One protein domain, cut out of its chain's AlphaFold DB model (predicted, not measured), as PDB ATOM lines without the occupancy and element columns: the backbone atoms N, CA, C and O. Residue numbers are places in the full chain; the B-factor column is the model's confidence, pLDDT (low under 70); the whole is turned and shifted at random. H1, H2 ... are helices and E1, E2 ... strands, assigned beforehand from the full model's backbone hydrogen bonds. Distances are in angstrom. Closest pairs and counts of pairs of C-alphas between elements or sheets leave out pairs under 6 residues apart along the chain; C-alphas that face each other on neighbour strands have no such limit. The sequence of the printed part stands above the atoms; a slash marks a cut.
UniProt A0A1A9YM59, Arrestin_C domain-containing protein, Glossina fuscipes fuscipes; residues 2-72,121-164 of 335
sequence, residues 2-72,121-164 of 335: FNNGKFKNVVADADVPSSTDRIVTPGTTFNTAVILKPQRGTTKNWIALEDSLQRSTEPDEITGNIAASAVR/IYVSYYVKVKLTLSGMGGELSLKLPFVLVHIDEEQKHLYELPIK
ATOM      1  N   PHE A   2     -21.244   2.470  38.428       69.38
ATOM      2  CA  PHE A   2     -21.526   1.022  38.574       69.38
ATOM      3  C   PHE A   2     -22.656   0.496  37.672       69.38
ATOM      4  O   PHE A   2     -22.810  -0.706  37.509       69.38
ATOM      5  N   ASN A   3     -23.427   1.405  37.076       77.38
ATOM      6  CA  ASN A   3     -24.309   1.142  35.947       77.38
ATOM      7  C   ASN A   3     -24.080   2.232  34.884       77.38
ATOM      8  O   ASN A   3     -23.622   3.341  35.218       77.38
ATOM      9  N   ASN A   4     -24.405   1.910  33.633       77.81
ATOM     10  CA  ASN A   4     -24.437   2.842  32.515       77.81
ATOM     11  C   ASN A   4     -25.681   3.730  32.643       77.81
ATOM     12  O   ASN A   4     -26.800   3.238  32.752       77.81
ATOM     13  N   GLY A   5     -25.484   5.046  32.638       84.75
ATOM     14  CA  GLY A   5     -26.560   6.033  32.688       84.75
ATOM     15  C   GLY A   5     -26.332   7.100  31.627       84.75
ATOM     16  O   GLY A   5     -25.221   7.612  31.505       84.75
ATOM     17  N   LYS A   6     -27.375   7.427  30.859       87.56
ATOM     18  CA  LYS A   6     -27.359   8.493  29.848       87.56
ATOM     19  C   LYS A   6     -28.204   9.661  30.370       87.56
ATOM     20  O   LYS A   6     -29.416   9.522  30.507       87.56
ATOM     21  N   PHE A   7     -27.575  10.802  30.643       87.44
ATOM     22  CA  PHE A   7     -28.252  12.043  31.039       87.44
ATOM     23  C   PHE A   7     -28.312  12.996  29.838       87.44
ATOM     24  O   PHE A   7     -27.359  13.075  29.065       87.44
ATOM     25  N   LYS A   8     -29.432  13.703  29.657       89.06
ATOM     26  CA  LYS A   8     -29.639  14.671  28.567       89.06
ATOM     27  C   LYS A   8     -30.066  16.000  29.180       89.06
ATOM     28  O   LYS A   8     -31.107  16.056  29.823       89.06
ATOM     29  N   ASN A   9     -29.272  17.045  28.968       88.69
ATOM     30  CA  ASN A   9     -29.527  18.398  29.461       88.69
ATOM     31  C   ASN A   9     -29.461  19.398  28.300       88.69
ATOM     32  O   ASN A   9     -28.670  19.223  27.375       88.69
ATOM     33  N   VAL A  10     -30.281  20.448  28.362       89.06
ATOM     34  CA  VAL A  10     -30.224  21.581  27.431       89.06
ATOM     35  C   VAL A  10     -29.258  22.618  28.006       89.06
ATOM     36  O   VAL A  10     -29.442  23.067  29.134       89.06
ATOM     37  N   VAL A  11     -28.214  22.965  27.249       88.19
ATOM     38  CA  VAL A  11     -27.173  23.945  27.645       88.19
ATOM     39  C   VAL A  11     -27.289  25.284  26.905       88.19
ATOM     40  O   VAL A  11     -26.580  26.234  27.213       88.19
ATOM     41  N   ALA A  12     -28.164  25.357  25.909       88.94
ATOM     42  CA  ALA A  12     -28.610  26.582  25.262       88.94
ATOM     43  C   ALA A  12     -29.947  26.292  24.591       88.94
ATOM     44  O   ALA A  12     -30.111  25.223  24.001       88.94
ATOM     45  N   ASP A  13     -30.853  27.257  24.640       84.94
ATOM     46  CA  ASP A  13     -32.038  27.292  23.792       84.94
ATOM     47  C   ASP A  13     -32.171  28.699  23.199       84.94
ATOM     48  O   ASP A  13     -31.616  29.663  23.734       84.94
ATOM     49  N   ALA A  14     -32.869  28.810  22.075       77.62
ATOM     50  CA  ALA A  14     -33.184  30.084  21.453       77.62
ATOM     51  C   ALA A  14     -34.633  30.450  21.783       77.62
ATOM     52  O   ALA A  14     -35.529  30.250  20.959       77.62
ATOM     53  N   ASP A  15     -34.846  31.028  22.968       64.31
ATOM     54  CA  ASP A  15     -36.103  31.695  23.324       64.31
ATOM     55  C   ASP A  15     -36.292  32.932  22.429       64.31
ATOM     56  O   ASP A  15     -35.882  34.047  22.751       64.31
ATOM     57  N   VAL A  16     -36.880  32.721  21.247       58.31
ATOM     58  CA  VAL A  16     -37.149  33.779  20.266       58.31
ATOM     59  C   VAL A  16     -38.559  34.334  20.485       58.31
ATOM     60  O   VAL A  16     -39.537  33.612  20.269       58.31
ATOM     61  N   PRO A  17     -38.711  35.621  20.850       52.41
ATOM     62  CA  PRO A  17     -40.006  36.226  21.143       52.41
ATOM     63  C   PRO A  17     -40.772  36.633  19.870       52.41
ATOM     64  O   PRO A  17     -41.032  37.807  19.634       52.41
ATOM     65  N   SER A  18     -41.154  35.657  19.045       52.84
ATOM     66  CA  SER A  18     -42.475  35.582  18.393       52.84
ATOM     67  C   SER A  18     -42.557  34.321  17.532       52.84
ATOM     68  O   SER A  18     -41.678  34.036  16.721       52.84
ATOM     69  N   SER A  19     -43.644  33.561  17.669       56.75
ATOM     70  CA  SER A  19     -43.904  32.392  16.821       56.75
ATOM     71  C   SER A  19     -44.234  32.770  15.372       56.75
ATOM     72  O   SER A  19     -44.071  31.943  14.480       56.75
ATOM     73  N   THR A  20     -44.673  34.008  15.130       59.69
ATOM     74  CA  THR A  20     -45.158  34.492  13.830       59.69
ATOM     75  C   THR A  20     -44.049  34.687  12.792       59.69
ATOM     76  O   THR A  20     -44.262  34.378  11.624       59.69
ATOM     77  N   ASP A  21     -42.863  35.154  13.199       66.56
ATOM     78  CA  ASP A  21     -41.759  35.520  12.286       66.56
ATOM     79  C   ASP A  21     -41.086  34.310  11.602       66.56
ATOM     80  O   ASP A  21     -40.314  34.450  10.657       66.56
ATOM     81  N   ARG A  22     -41.388  33.086  12.061       77.25
ATOM     82  CA  ARG A  22     -40.790  31.836  11.553       77.25
ATOM     83  C   ARG A  22     -41.806  30.847  10.974       77.25
ATOM     84  O   ARG A  22     -41.480  29.675  10.783       77.25
ATOM     85  N   ILE A  23     -43.032  31.292  10.687       87.31
ATOM     86  CA  ILE A  23     -44.046  30.451  10.036       87.31
ATOM     87  C   ILE A  23     -43.717  30.313   8.547       87.31
ATOM     88  O   ILE A  23     -43.770  31.280   7.787       87.31
ATOM     89  N   VAL A  24     -43.433  29.087   8.111       88.75
ATOM     90  CA  VAL A  24     -43.186  28.773   6.699       88.75
ATOM     91  C   VAL A  24     -44.517  28.483   6.006       88.75
ATOM     92  O   VAL A  24     -45.224  27.540   6.362       88.75
ATOM     93  N   THR A  25     -44.873  29.295   5.011       89.56
ATOM     94  CA  THR A  25     -46.104  29.107   4.221       89.56
ATOM     95  C   THR A  25     -45.917  27.949   3.227       89.56
ATOM     96  O   THR A  25     -44.817  27.801   2.684       89.56
ATOM     97  N   PRO A  26     -46.945  27.126   2.928       90.00
ATOM     98  CA  PRO A  26     -46.838  26.075   1.915       90.00
ATOM     99  C   PRO A  26     -46.291  26.589   0.574       90.00
ATOM    100  O   PRO A  26     -46.714  27.631   0.079       90.00
ATOM    101  N   GLY A  27     -45.338  25.856  -0.006       93.62
ATOM    102  CA  GLY A  27     -44.659  26.239  -1.250       93.62
ATOM    103  C   GLY A  27     -43.555  27.299  -1.103       93.62
ATOM    104  O   GLY A  27     -42.937  27.649  -2.104       93.62
ATOM    105  N   THR A  28     -43.276  27.787   0.111       93.00
ATOM    106  CA  THR A  28     -42.165  28.717   0.386       93.00
ATOM    107  C   THR A  28     -40.986  28.015   1.064       93.00
ATOM    108  O   THR A  28     -41.136  26.948   1.660       93.00
ATOM    109  N   THR A  29     -39.801  28.618   0.972       90.69
ATOM    110  CA  THR A  29     -38.597  28.201   1.699       90.69
ATOM    111  C   THR A  29     -38.231  29.256   2.737       90.69
ATOM    112  O   THR A  29     -38.415  30.451   2.516       90.69
ATOM    113  N   PHE A  30     -37.695  28.817   3.875       88.81
ATOM    114  CA  PHE A  30     -37.263  29.695   4.958       88.81
ATOM    115  C   PHE A  30     -35.802  29.409   5.303       88.81
ATOM    116  O   PHE A  30     -35.412  28.254   5.469       88.81
ATOM    117  N   ASN A  31     -34.997  30.465   5.394       89.75
ATOM    118  CA  ASN A  31     -33.591  30.404   5.773       89.75
ATOM    119  C   ASN A  31     -33.376  31.376   6.937       89.75
ATOM    120  O   ASN A  31     -33.779  32.535   6.861       89.75
ATOM    121  N   THR A  32     -32.780  30.893   8.023       87.12
ATOM    122  CA  THR A  32     -32.493  31.692   9.213       87.12
ATOM    123  C   THR A  32     -31.186  31.230   9.845       87.12
ATOM    124  O   THR A  32     -30.879  30.036   9.855       87.12
ATOM    125  N   ALA A  33     -30.431  32.175  10.398       87.00
ATOM    126  CA  ALA A  33     -29.295  31.894  11.260       87.00
ATOM    127  C   ALA A  33     -29.730  32.064  12.720       87.00
ATOM    128  O   ALA A  33     -30.344  33.067  13.085       87.00
ATOM    129  N   VAL A  34     -29.408  31.083  13.564       88.38
ATOM    130  CA  VAL A  34     -29.663  31.133  15.008       88.38
ATOM    131  C   VAL A  34     -28.333  30.966  15.725       88.38
ATOM    132  O   VAL A  34     -27.658  29.954  15.550       88.38
ATOM    133  N   ILE A  35     -27.960  31.961  16.524       89.69
ATOM    134  CA  ILE A  35     -26.755  31.919  17.349       89.69
ATOM    135  C   ILE A  35     -27.145  31.326  18.703       89.69
ATOM    136  O   ILE A  35     -27.980  31.881  19.413       89.69
ATOM    137  N   LEU A  36     -26.541  30.191  19.053       89.75
ATOM    138  CA  LEU A  36     -26.685  29.542  20.354       89.75
ATOM    139  C   LEU A  36     -25.352  29.626  21.090       89.75
ATOM    140  O   LEU A  36     -24.331  29.176  20.571       89.75
ATOM    141  N   LYS A  37     -25.362  30.160  22.314       89.38
ATOM    142  CA  LYS A  37     -24.189  30.177  23.190       89.38
ATOM    143  C   LYS A  37     -24.365  29.099  24.265       89.38
ATOM    144  O   LYS A  37     -25.146  29.326  25.187       89.38
ATOM    145  N   PRO A  38     -23.699  27.932  24.169       88.19
ATOM    146  CA  PRO A  38     -23.803  26.895  25.189       88.19
ATOM    147  C   PRO A  38     -23.200  27.415  26.499       88.19
ATOM    148  O   PRO A  38     -22.024  27.769  26.563       88.19
ATOM    149  N   GLN A  39     -24.029  27.506  27.534       80.31
ATOM    150  CA  GLN A  39     -23.669  28.022  28.850       80.31
ATOM    151  C   GLN A  39     -24.234  27.116  29.947       80.31
ATOM    152  O   GLN A  39     -25.107  26.275  29.729       80.31
ATOM    153  N   ARG A  40     -23.724  27.281  31.166       74.38
ATOM    154  CA  ARG A  40     -24.299  26.626  32.338       74.38
ATOM    155  C   ARG A  40     -25.654  27.272  32.647       74.38
ATOM    156  O   ARG A  40     -25.698  28.417  33.087       74.38
ATOM    157  N   GLY A  41     -26.741  26.540  32.409       65.69
ATOM    158  CA  GLY A  41     -28.086  26.945  32.825       65.69
ATOM    159  C   GLY A  41     -28.223  27.030  34.351       65.69
ATOM    160  O   GLY A  41     -27.373  26.545  35.098       65.69
ATOM    161  N   THR A  42     -29.315  27.624  34.832       56.00
ATOM    162  CA  THR A  42     -29.590  27.782  36.276       56.00
ATOM    163  C   THR A  42     -29.871  26.454  36.993       56.00
ATOM    164  O   THR A  42     -29.716  26.354  38.210       56.00
ATOM    165  N   THR A  43     -30.270  25.414  36.259       54.34
ATOM    166  CA  THR A  43     -30.586  24.077  36.773       54.34
ATOM    167  C   THR A  43     -29.323  23.310  37.189       54.34
ATOM    168  O   THR A  43     -28.574  22.812  36.355       54.34
ATOM    169  N   LYS A  44     -29.109  23.157  38.505       58.56
ATOM    170  CA  LYS A  44     -27.884  22.581  39.107       58.56
ATOM    171  C   LYS A  44     -27.704  21.042  38.966       58.56
ATOM    172  O   LYS A  44     -26.749  20.505  39.515       58.56
ATOM    173  N   ASN A  45     -28.579  20.308  38.264       67.38
ATOM    174  CA  ASN A  45     -28.640  18.835  38.353       67.38
ATOM    175  C   ASN A  45     -28.045  18.102  37.132       67.38
ATOM    176  O   ASN A  45     -28.517  18.263  36.011       67.38
ATOM    177  N   TRP A  46     -27.067  17.218  37.371       76.56
ATOM    178  CA  TRP A  46     -26.493  16.264  36.397       76.56
ATOM    179  C   TRP A  46     -25.874  16.866  35.118       76.56
ATOM    180  O   TRP A  46     -25.707  16.160  34.121       76.56
ATOM    181  N   ILE A  47     -25.512  18.151  35.123       84.06
ATOM    182  CA  ILE A  47     -24.689  18.756  34.066       84.06
ATOM    183  C   ILE A  47     -23.220  18.401  34.327       84.06
ATOM    184  O   ILE A  47     -22.732  18.563  35.444       84.06
ATOM    185  N   ALA A  48     -22.518  17.922  33.297       86.50
ATOM    186  CA  ALA A  48     -21.075  17.728  33.356       86.50
ATOM    187  C   ALA A  48     -20.362  19.088  33.269       86.50
ATOM    188  O   ALA A  48     -20.597  19.862  32.336       86.50
ATOM    189  N   LEU A  49     -19.502  19.360  34.246       86.88
ATOM    190  CA  LEU A  49     -18.663  20.552  34.322       86.88
ATOM    191  C   LEU A  49     -17.191  20.153  34.191       86.88
ATOM    192  O   LEU A  49     -16.835  19.012  34.490       86.88
ATOM    193  N   GLU A  50     -16.353  21.100  33.787       82.88
ATOM    194  CA  GLU A  50     -14.903  20.987  33.943       82.88
ATOM    195  C   GLU A  50     -14.515  20.949  35.429       82.88
ATOM    196  O   GLU A  50     -15.061  21.705  36.240       82.88
ATOM    197  N   ASP A  51     -13.564  20.081  35.788       72.69
ATOM    198  CA  ASP A  51     -13.042  19.983  37.157       72.69
ATOM    199  C   ASP A  51     -12.043  21.125  37.386       72.69
ATOM    200  O   ASP A  51     -10.889  21.067  36.954       72.69
ATOM    201  N   SER A  52     -12.472  22.188  38.070       60.19
ATOM    202  CA  SER A  52     -11.531  23.179  38.584       60.19
ATOM    203  C   SER A  52     -10.692  22.520  39.679       60.19
ATOM    204  O   SER A  52     -11.218  22.124  40.718       60.19
ATOM    205  N   LEU A  53      -9.373  22.428  39.468       55.47
ATOM    206  CA  LEU A  53      -8.433  21.772  40.394       55.47
ATOM    207  C   LEU A  53      -8.573  22.276  41.846       55.47
ATOM    208  O   LEU A  53      -8.360  21.528  42.802       55.47
ATOM    209  N   GLN A  54      -8.993  23.533  42.005       54.69
ATOM    210  CA  GLN A  54      -9.576  24.048  43.238       54.69
ATOM    211  C   GLN A  54     -11.060  23.661  43.318       54.69
ATOM    212  O   GLN A  54     -11.932  24.318  42.746       54.69
ATOM    213  N   ARG A  55     -11.345  22.589  44.064       54.97
ATOM    214  CA  ARG A  55     -12.704  22.265  44.512       54.97
ATOM    215  C   ARG A  55     -13.118  23.301  45.553       54.97
ATOM    216  O   ARG A  55     -12.707  23.172  46.706       54.97
ATOM    217  N   SER A  56     -13.940  24.283  45.187       54.06
ATOM    218  CA  SER A  56     -14.752  24.921  46.223       54.06
ATOM    219  C   SER A  56     -15.799  23.916  46.695       54.06
ATOM    220  O   SER A  56     -16.456  23.255  45.888       54.06
ATOM    221  N   THR A  57     -15.911  23.763  48.012       55.31
ATOM    222  CA  THR A  57     -16.953  22.953  48.651       55.31
ATOM    223  C   THR A  57     -18.273  23.705  48.776       55.31
ATOM    224  O   THR A  57     -19.283  23.085  49.106       55.31
ATOM    225  N   GLU A  58     -18.284  25.012  48.495       58.69
ATOM    226  CA  GLU A  58     -19.463  25.849  48.659       58.69
ATOM    227  C   GLU A  58     -20.383  25.774  47.426       58.69
ATOM    228  O   GLU A  58     -19.943  25.988  46.291       58.69
ATOM    229  N   PRO A  59     -21.688  25.492  47.610       56.00
ATOM    230  CA  PRO A  59     -22.615  25.175  46.516       56.00
ATOM    231  C   PRO A  59     -22.931  26.356  45.585       56.00
ATOM    232  O   PRO A  59     -23.583  26.159  44.550       56.00
ATOM    233  N   ASP A  60     -22.492  27.562  45.944       57.41
ATOM    234  CA  ASP A  60     -22.686  28.798  45.184       57.41
ATOM    235  C   ASP A  60     -21.397  29.307  44.515       57.41
ATOM    236  O   ASP A  60     -21.470  30.153  43.627       57.41
ATOM    237  N   GLU A  61     -20.237  28.716  44.825       55.38
ATOM    238  CA  GLU A  61     -18.947  29.027  44.185       55.38
ATOM    239  C   GLU A  61     -18.618  28.112  42.993       55.38
ATOM    240  O   GLU A  61     -17.594  28.300  42.330       55.38
ATOM    241  N   ILE A  62     -19.482  27.136  42.676       58.84
ATOM    242  CA  ILE A  62     -19.314  26.221  41.535       58.84
ATOM    243  C   ILE A  62     -19.431  27.014  40.223       58.84
ATOM    244  O   ILE A  62     -20.493  27.100  39.603       58.84
ATOM    245  N   THR A  63     -18.304  27.589  39.811       60.81
ATOM    246  CA  THR A  63     -18.122  28.466  38.642       60.81
ATOM    247  C   THR A  63     -17.483  27.698  37.475       60.81
ATOM    248  O   THR A  63     -16.970  28.282  36.528       60.81
ATOM    249  N   GLY A  64     -17.519  26.362  37.532       70.38
ATOM    250  CA  GLY A  64     -17.015  25.491  36.475       70.38
ATOM    251  C   GLY A  64     -17.729  25.735  35.144       70.38
ATOM    252  O   GLY A  64     -18.961  25.814  35.082       70.38
ATOM    253  N   ASN A  65     -16.939  25.827  34.074       82.38
ATOM    254  CA  ASN A  65     -17.441  25.790  32.705       82.38
ATOM    255  C   ASN A  65     -18.114  24.436  32.427       82.38
ATOM    256  O   ASN A  65     -17.836  23.444  33.098       82.38
ATOM    257  N   ILE A  66     -18.994  24.378  31.424       88.25
ATOM    258  CA  ILE A  66     -19.510  23.093  30.932       88.25
ATOM    259  C   ILE A  66     -18.361  22.257  30.351       88.25
ATOM    260  O   ILE A  66     -17.449  22.812  29.739       88.25
ATOM    261  N   ALA A  67     -18.411  20.943  30.559       89.69
ATOM    262  CA  ALA A  67     -17.340  20.036  30.157       89.69
ATOM    263  C   ALA A  67     -17.092  20.033  28.635       89.69
ATOM    264  O   ALA A  67     -18.017  20.115  27.826       89.69
ATOM    265  N   ALA A  68     -15.839  19.867  28.233       90.00
ATOM    266  CA  ALA A  68     -15.454  19.590  26.866       90.00
ATOM    267  C   ALA A  68     -15.982  18.217  26.414       90.00
ATOM    268  O   ALA A  68     -16.309  17.324  27.198       90.00
ATOM    269  N   SER A  69     -16.060  18.037  25.100       90.38
ATOM    270  CA  SER A  69     -16.442  16.762  24.500       90.38
ATOM    271  C   SER A  69     -15.348  15.720  24.710       90.38
ATOM    272  O   SER A  69     -14.165  16.011  24.542       90.38
ATOM    273  N   ALA A  70     -15.738  14.476  24.982       85.38
ATOM    274  CA  ALA A  70     -14.803  13.363  25.079       85.38
ATOM    275  C   ALA A  70     -14.246  12.995  23.687       85.38
ATOM    276  O   ALA A  70     -14.802  12.160  22.971       85.38
ATOM    277  N   VAL A  71     -13.141  13.630  23.290       74.25
ATOM    278  CA  VAL A  71     -12.416  13.311  22.053       74.25
ATOM    279  C   VAL A  71     -11.437  12.170  22.321       74.25
ATOM    280  O   VAL A  71     -10.540  12.289  23.153       74.25
ATOM    281  N   ARG A  72     -11.558  11.059  21.583       62.91
ATOM    282  CA  ARG A  72     -10.497  10.043  21.540       62.91
ATOM    283  C   ARG A  72      -9.322  10.628  20.764       62.91
ATOM    284  O   ARG A  72      -9.408  10.777  19.547       62.91
ATOM    285  N   ILE A 121     -17.012   9.398  32.634       85.50
ATOM    286  CA  ILE A 121     -18.155  10.147  32.104       85.50
ATOM    287  C   ILE A 121     -17.784  10.566  30.681       85.50
ATOM    288  O   ILE A 121     -16.790  11.259  30.481       85.50
ATOM    289  N   TYR A 122     -18.577  10.145  29.697       89.19
ATOM    290  CA  TYR A 122     -18.420  10.575  28.309       89.19
ATOM    291  C   TYR A 122     -19.397  11.711  28.020       89.19
ATOM    292  O   TYR A 122     -20.609  11.539  28.153       89.19
ATOM    293  N   VAL A 123     -18.868  12.868  27.627       91.38
ATOM    294  CA  VAL A 123     -19.650  14.063  27.294       91.38
ATOM    295  C   VAL A 123     -19.663  14.247  25.778       91.38
ATOM    296  O   VAL A 123     -18.625  14.142  25.120       91.38
ATOM    297  N   SER A 124     -20.839  14.514  25.217       92.75
ATOM    298  CA  SER A 124     -21.035  14.797  23.795       92.75
ATOM    299  C   SER A 124     -22.137  15.837  23.606       92.75
ATOM    300  O   SER A 124     -23.063  15.932  24.412       92.75
ATOM    301  N   TYR A 125     -22.033  16.619  22.530       94.50
ATOM    302  CA  TYR A 125     -22.958  17.707  22.230       94.50
ATOM    303  C   TYR A 125     -23.595  17.538  20.851       94.50
ATOM    304  O   TYR A 125     -22.980  17.050  19.900       94.50
ATOM    305  N   TYR A 126     -24.848  17.971  20.741       95.75
ATOM    306  CA  TYR A 126     -25.560  18.095  19.477       95.75
ATOM    307  C   TYR A 126     -26.475  19.319  19.508       95.75
ATOM    308  O   TYR A 126     -27.045  19.654  20.544       95.75
ATOM    309  N   VAL A 127     -26.650  19.964  18.358       95.25
ATOM    310  CA  VAL A 127     -27.730  20.934  18.142       95.25
ATOM    311  C   VAL A 127     -28.970  20.156  17.716       95.25
ATOM    312  O   VAL A 127     -28.886  19.329  16.806       95.25
ATOM    313  N   LYS A 128     -30.121  20.401  18.353       94.31
ATOM    314  CA  LYS A 128     -31.416  19.877  17.897       94.31
ATOM    315  C   LYS A 128     -32.178  20.983  17.178       94.31
ATOM    316  O   LYS A 128     -32.599  21.941  17.812       94.31
ATOM    317  N   VAL A 129     -32.409  20.821  15.881       92.50
ATOM    318  CA  VAL A 129     -33.377  21.645  15.147       92.50
ATOM    319  C   VAL A 129     -34.730  20.953  15.253       92.50
ATOM    320  O   VAL A 129     -34.833  19.766  14.947       92.50
ATOM    321  N   LYS A 130     -35.759  21.669  15.706       91.69
ATOM    322  CA  LYS A 130     -37.135  21.174  15.826       91.69
ATOM    323  C   LYS A 130     -38.061  22.056  14.993       91.69
ATOM    324  O   LYS A 130     -38.064  23.272  15.154       91.69
ATOM    325  N   LEU A 131     -38.844  21.428  14.124       90.38
ATOM    326  CA  LEU A 131     -39.895  22.044  13.329       90.38
ATOM    327  C   LEU A 131     -41.235  21.499  13.824       90.38
ATOM    328  O   LEU A 131     -41.509  20.307  13.692       90.38
ATOM    329  N   THR A 132     -42.062  22.367  14.398       89.62
ATOM    330  CA  THR A 132     -43.450  22.035  14.728       89.62
ATOM    331  C   THR A 132     -44.312  22.338  13.510       89.62
ATOM    332  O   THR A 132     -44.361  23.479  13.051       89.62
ATOM    333  N   LEU A 133     -44.961  21.316  12.964       89.38
ATOM    334  CA  LEU A 133     -45.890  21.452  11.849       89.38
ATOM    335  C   LEU A 133     -47.294  21.803  12.379       89.38
ATOM    336  O   LEU A 133     -47.548  21.792  13.584       89.38
ATOM    337  N   SER A 134     -48.226  22.150  11.488       86.50
ATOM    338  CA  SER A 134     -49.620  22.443  11.868       86.50
ATOM    339  C   SER A 134     -50.304  21.235  12.533       86.50
ATOM    340  O   SER A 134     -49.789  20.124  12.465       86.50
ATOM    341  N   GLY A 135     -51.486  21.416  13.135       78.69
ATOM    342  CA  GLY A 135     -52.110  20.475  14.092       78.69
ATOM    343  C   GLY A 135     -52.377  19.012  13.678       78.69
ATOM    344  O   GLY A 135     -52.889  18.262  14.498       78.69
ATOM    345  N   MET A 136     -52.038  18.589  12.455       87.25
ATOM    346  CA  MET A 136     -52.016  17.179  12.022       87.25
ATOM    347  C   MET A 136     -50.615  16.655  11.647       87.25
ATOM    348  O   MET A 136     -50.451  15.456  11.467       87.25
ATOM    349  N   GLY A 137     -49.615  17.528  11.488       82.75
ATOM    350  CA  GLY A 137     -48.270  17.174  11.016       82.75
ATOM    351  C   GLY A 137     -47.258  16.847  12.120       82.75
ATOM    352  O   GLY A 137     -46.175  16.364  11.811       82.75
ATOM    353  N   GLY A 138     -47.580  17.110  13.390       89.75
ATOM    354  CA  GLY A 138     -46.712  16.776  14.522       89.75
ATOM    355  C   GLY A 138     -45.386  17.547  14.542       89.75
ATOM    356  O   GLY A 138     -45.338  18.747  14.260       89.75
ATOM    357  N   GLU A 139     -44.304  16.861  14.914       91.69
ATOM    358  CA  GLU A 139     -42.973  17.450  15.086       91.69
ATOM    359  C   GLU A 139     -41.923  16.706  14.258       91.69
ATOM    360  O   GLU A 139     -41.759  15.495  14.387       91.69
ATOM    361  N   LEU A 140     -41.141  17.445  13.472       92.19
ATOM    362  CA  LEU A 140     -39.939  16.940  12.812       92.19
ATOM    363  C   LEU A 140     -38.708  17.458  13.562       92.19
ATOM    364  O   LEU A 140     -38.659  18.627  13.948       92.19
ATOM    365  N   SER A 141     -37.684  16.625  13.770       93.94
ATOM    366  CA  SER A 141     -36.432  17.117  14.355       93.94
ATOM    367  C   SER A 141     -35.177  16.445  13.819       93.94
ATOM    368  O   SER A 141     -35.162  15.249  13.550       93.94
ATOM    369  N   LEU A 142     -34.113  17.238  13.710       95.69
ATOM    370  CA  LEU A 142     -32.783  16.838  13.263       95.69
ATOM    371  C   LEU A 142     -31.779  17.075  14.396       95.69
ATOM    372  O   LEU A 142     -31.857  18.091  15.088       95.69
ATOM    373  N   LYS A 143     -30.822  16.160  14.574       96.06
ATOM    374  CA  LYS A 143     -29.698  16.320  15.507       96.06
ATOM    375  C   LYS A 143     -28.399  16.444  14.718       96.06
ATOM    376  O   LYS A 143     -28.084  15.570  13.918       96.06
ATOM    377  N   LEU A 144     -27.643  17.507  14.968       95.94
ATOM    378  CA  LEU A 144     -26.339  17.755  14.358       95.94
ATOM    379  C   LEU A 144     -25.257  17.672  15.445       95.94
ATOM    380  O   LEU A 144     -25.229  18.546  16.315       95.94
ATOM    381  N   PRO A 145     -24.403  16.631  15.457       95.25
ATOM    382  CA  PRO A 145     -23.352  16.493  16.460       95.25
ATOM    383  C   PRO A 145     -22.242  17.525  16.240       95.25
ATOM    384  O   PRO A 145     -21.880  17.827  15.102       95.25
ATOM    385  N   PHE A 146     -21.664  18.025  17.330       93.69
ATOM    386  CA  PHE A 146     -20.491  18.896  17.293       93.69
ATOM    387  C   PHE A 146     -19.546  18.604  18.462       93.69
ATOM    388  O   PHE A 146     -19.897  17.896  19.406       93.69
ATOM    389  N   VAL A 147     -18.328  19.137  18.376       92.12
ATOM    390  CA  VAL A 147     -17.300  19.007  19.413       92.12
ATOM    391  C   VAL A 147     -17.117  20.370  20.070       92.12
ATOM    392  O   VAL A 147     -16.747  21.334  19.404       92.12
ATOM    393  N   LEU A 148     -17.383  20.442  21.370       91.94
ATOM    394  CA  LEU A 148     -17.001  21.557  22.231       91.94
ATOM    395  C   LEU A 148     -15.629  21.254  22.848       91.94
ATOM    396  O   LEU A 148     -15.437  20.162  23.381       91.94
ATOM    397  N   VAL A 149     -14.694  22.199  22.782       88.56
ATOM    398  CA  VAL A 149     -13.349  22.092  23.371       88.56
ATOM    399  C   VAL A 149     -13.045  23.327  24.209       88.56
ATOM    400  O   VAL A 149     -13.559  24.408  23.917       88.56
ATOM    401  N   HIS A 150     -12.196  23.177  25.225       82.94
ATOM    402  CA  HIS A 150     -11.541  24.324  25.842       82.94
ATOM    403  C   HIS A 150     -10.383  24.789  24.947       82.94
ATOM    404  O   HIS A 150      -9.735  23.968  24.295       82.94
ATOM    405  N   ILE A 151     -10.145  26.098  24.903       79.81
ATOM    406  CA  ILE A 151      -8.985  26.703  24.248       79.81
ATOM    407  C   ILE A 151      -8.307  27.538  25.324       79.81
ATOM    408  O   ILE A 151      -8.889  28.522  25.780       79.81
ATOM    409  N   ASP A 152      -7.108  27.130  25.729       74.69
ATOM    410  CA  ASP A 152      -6.311  27.891  26.687       74.69
ATOM    411  C   ASP A 152      -5.960  29.263  26.094       74.69
ATOM    412  O   ASP A 152      -5.718  29.394  24.888       74.69
ATOM    413  N   GLU A 153      -5.893  30.298  26.931       66.00
ATOM    414  CA  GLU A 153      -5.642  31.673  26.476       66.00
ATOM    415  C   GLU A 153      -4.278  31.817  25.766       66.00
ATOM    416  O   GLU A 153      -4.146  32.558  24.792       66.00
ATOM    417  N   GLU A 154      -3.294  30.992  26.137       61.47
ATOM    418  CA  GLU A 154      -2.012  30.866  25.428       61.47
ATOM    419  C   GLU A 154      -2.170  30.350  23.985       61.47
ATOM    420  O   GLU A 154      -1.482  30.819  23.075       61.47
ATOM    421  N   GLN A 155      -3.092  29.410  23.741       57.38
ATOM    422  CA  GLN A 155      -3.360  28.902  22.392       57.38
ATOM    423  C   GLN A 155      -4.195  29.878  21.566       57.38
ATOM    424  O   GLN A 155      -3.973  29.985  20.361       57.38
ATOM    425  N   LYS A 156      -5.102  30.638  22.197       58.66
ATOM    426  CA  LYS A 156      -5.857  31.711  21.531       58.66
ATOM    427  C   LYS A 156      -4.911  32.668  20.793       58.66
ATOM    428  O   LYS A 156      -5.120  32.917  19.608       58.66
ATOM    429  N   HIS A 157      -3.819  33.092  21.431       56.44
ATOM    430  CA  HIS A 157      -2.813  33.962  20.811       56.44
ATOM    431  C   HIS A 157      -2.118  33.364  19.574       56.44
ATOM    432  O   HIS A 157      -1.701  34.120  18.701       56.44
ATOM    433  N   LEU A 158      -2.015  32.034  19.447       58.72
ATOM    434  CA  LEU A 158      -1.450  31.388  18.252       58.72
ATOM    435  C   LEU A 158      -2.421  31.397  17.061       58.72
ATOM    436  O   LEU A 158      -1.974  31.470  15.917       58.72
ATOM    437  N   TYR A 159      -3.730  31.353  17.319       54.69
ATOM    438  CA  TYR A 159      -4.772  31.509  16.293       54.69
ATOM    439  C   TYR A 159      -5.059  32.980  15.955       54.69
ATOM    440  O   TYR A 159      -5.533  33.277  14.861       54.69
ATOM    441  N   GLU A 160      -4.759  33.890  16.883       50.19
ATOM    442  CA  GLU A 160      -4.963  35.340  16.773       50.19
ATOM    443  C   GLU A 160      -3.719  36.088  16.253       50.19
ATOM    444  O   GLU A 160      -3.758  37.307  16.080       50.19
ATOM    445  N   LEU A 161      -2.623  35.379  15.933       44.59
ATOM    446  CA  LEU A 161      -1.528  35.957  15.153       44.59
ATOM    447  C   LEU A 161      -2.113  36.520  13.849       44.59
ATOM    448  O   LEU A 161      -2.622  35.744  13.031       44.59
ATOM    449  N   PRO A 162      -2.043  37.845  13.609       44.75
ATOM    450  CA  PRO A 162      -2.567  38.398  12.379       44.75
ATOM    451  C   PRO A 162      -1.827  37.745  11.219       44.75
ATOM    452  O   PRO A 162      -0.597  37.618  11.253       44.75
ATOM    453  N   ILE A 163      -2.565  37.388  10.165       50.97
ATOM    454  CA  ILE A 163      -1.989  37.066   8.858       50.97
ATOM    455  C   ILE A 163      -1.386  38.371   8.336       50.97
ATOM    456  O   ILE A 163      -1.988  39.110   7.555       50.97
ATOM    457  N   LYS A 164      -0.202  38.704   8.858       38.62
ATOM    458  CA  LYS A 164       0.528  39.922   8.564       38.62
ATOM    459  C   LYS A 164       1.035  39.757   7.147       38.62
ATOM    460  O   LYS A 164       2.093  39.177   6.921       38.62
TER     461      LYS A 164
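Overview. This is residues 2 to 72 and 121 to 164 of the 335 residues of the protein "Arrestin_C domain-containing protein" of Glossina fuscipes fuscipes (UniProt A0A1A9YM59). What is the shape? Little regular structure: unnamed residues 2 to 72 run out and back loosely beside a two-stranded hairpin, E1 and E2, and residues 152 to 164, with H1, stick out as a tail. What is it made of? The 115 printed residues hold E1, E2, H1 in that order, an antiparallel sheet, class mixed, with 23 residues in named elements. How spread is it? Loose, radius of gyration of the C-alphas 19.1 A, spans 55 by 53 by 30 A.

Along the chain. Where are the strands? E1, residues 125 to 132, begins at C-alpha (-22.958, 17.707, 22.230) and is 22.2 A long; E2, residues 139 to 146, 22.6 A. Where is the helix? H1, residues 153 to 159, ends at C-alpha (-4.772, 31.509, 16.293).

Arrangement. How do E1 and E2 pair? They form an antiparallel hairpin at 161 degrees; N 131 and O 140 are 2.8 A apart, within hydrogen-bond range. And H1? It is apart from E1, with 2 of 3 O i to N i+4 pairs within range.

Size, cuts and confidence. Is anything missing? Residues 73 to 120 are cut out, a C-alpha gap of 13.0 A. Where is confidence low? 38 residues are under 70, among them 153 to 164.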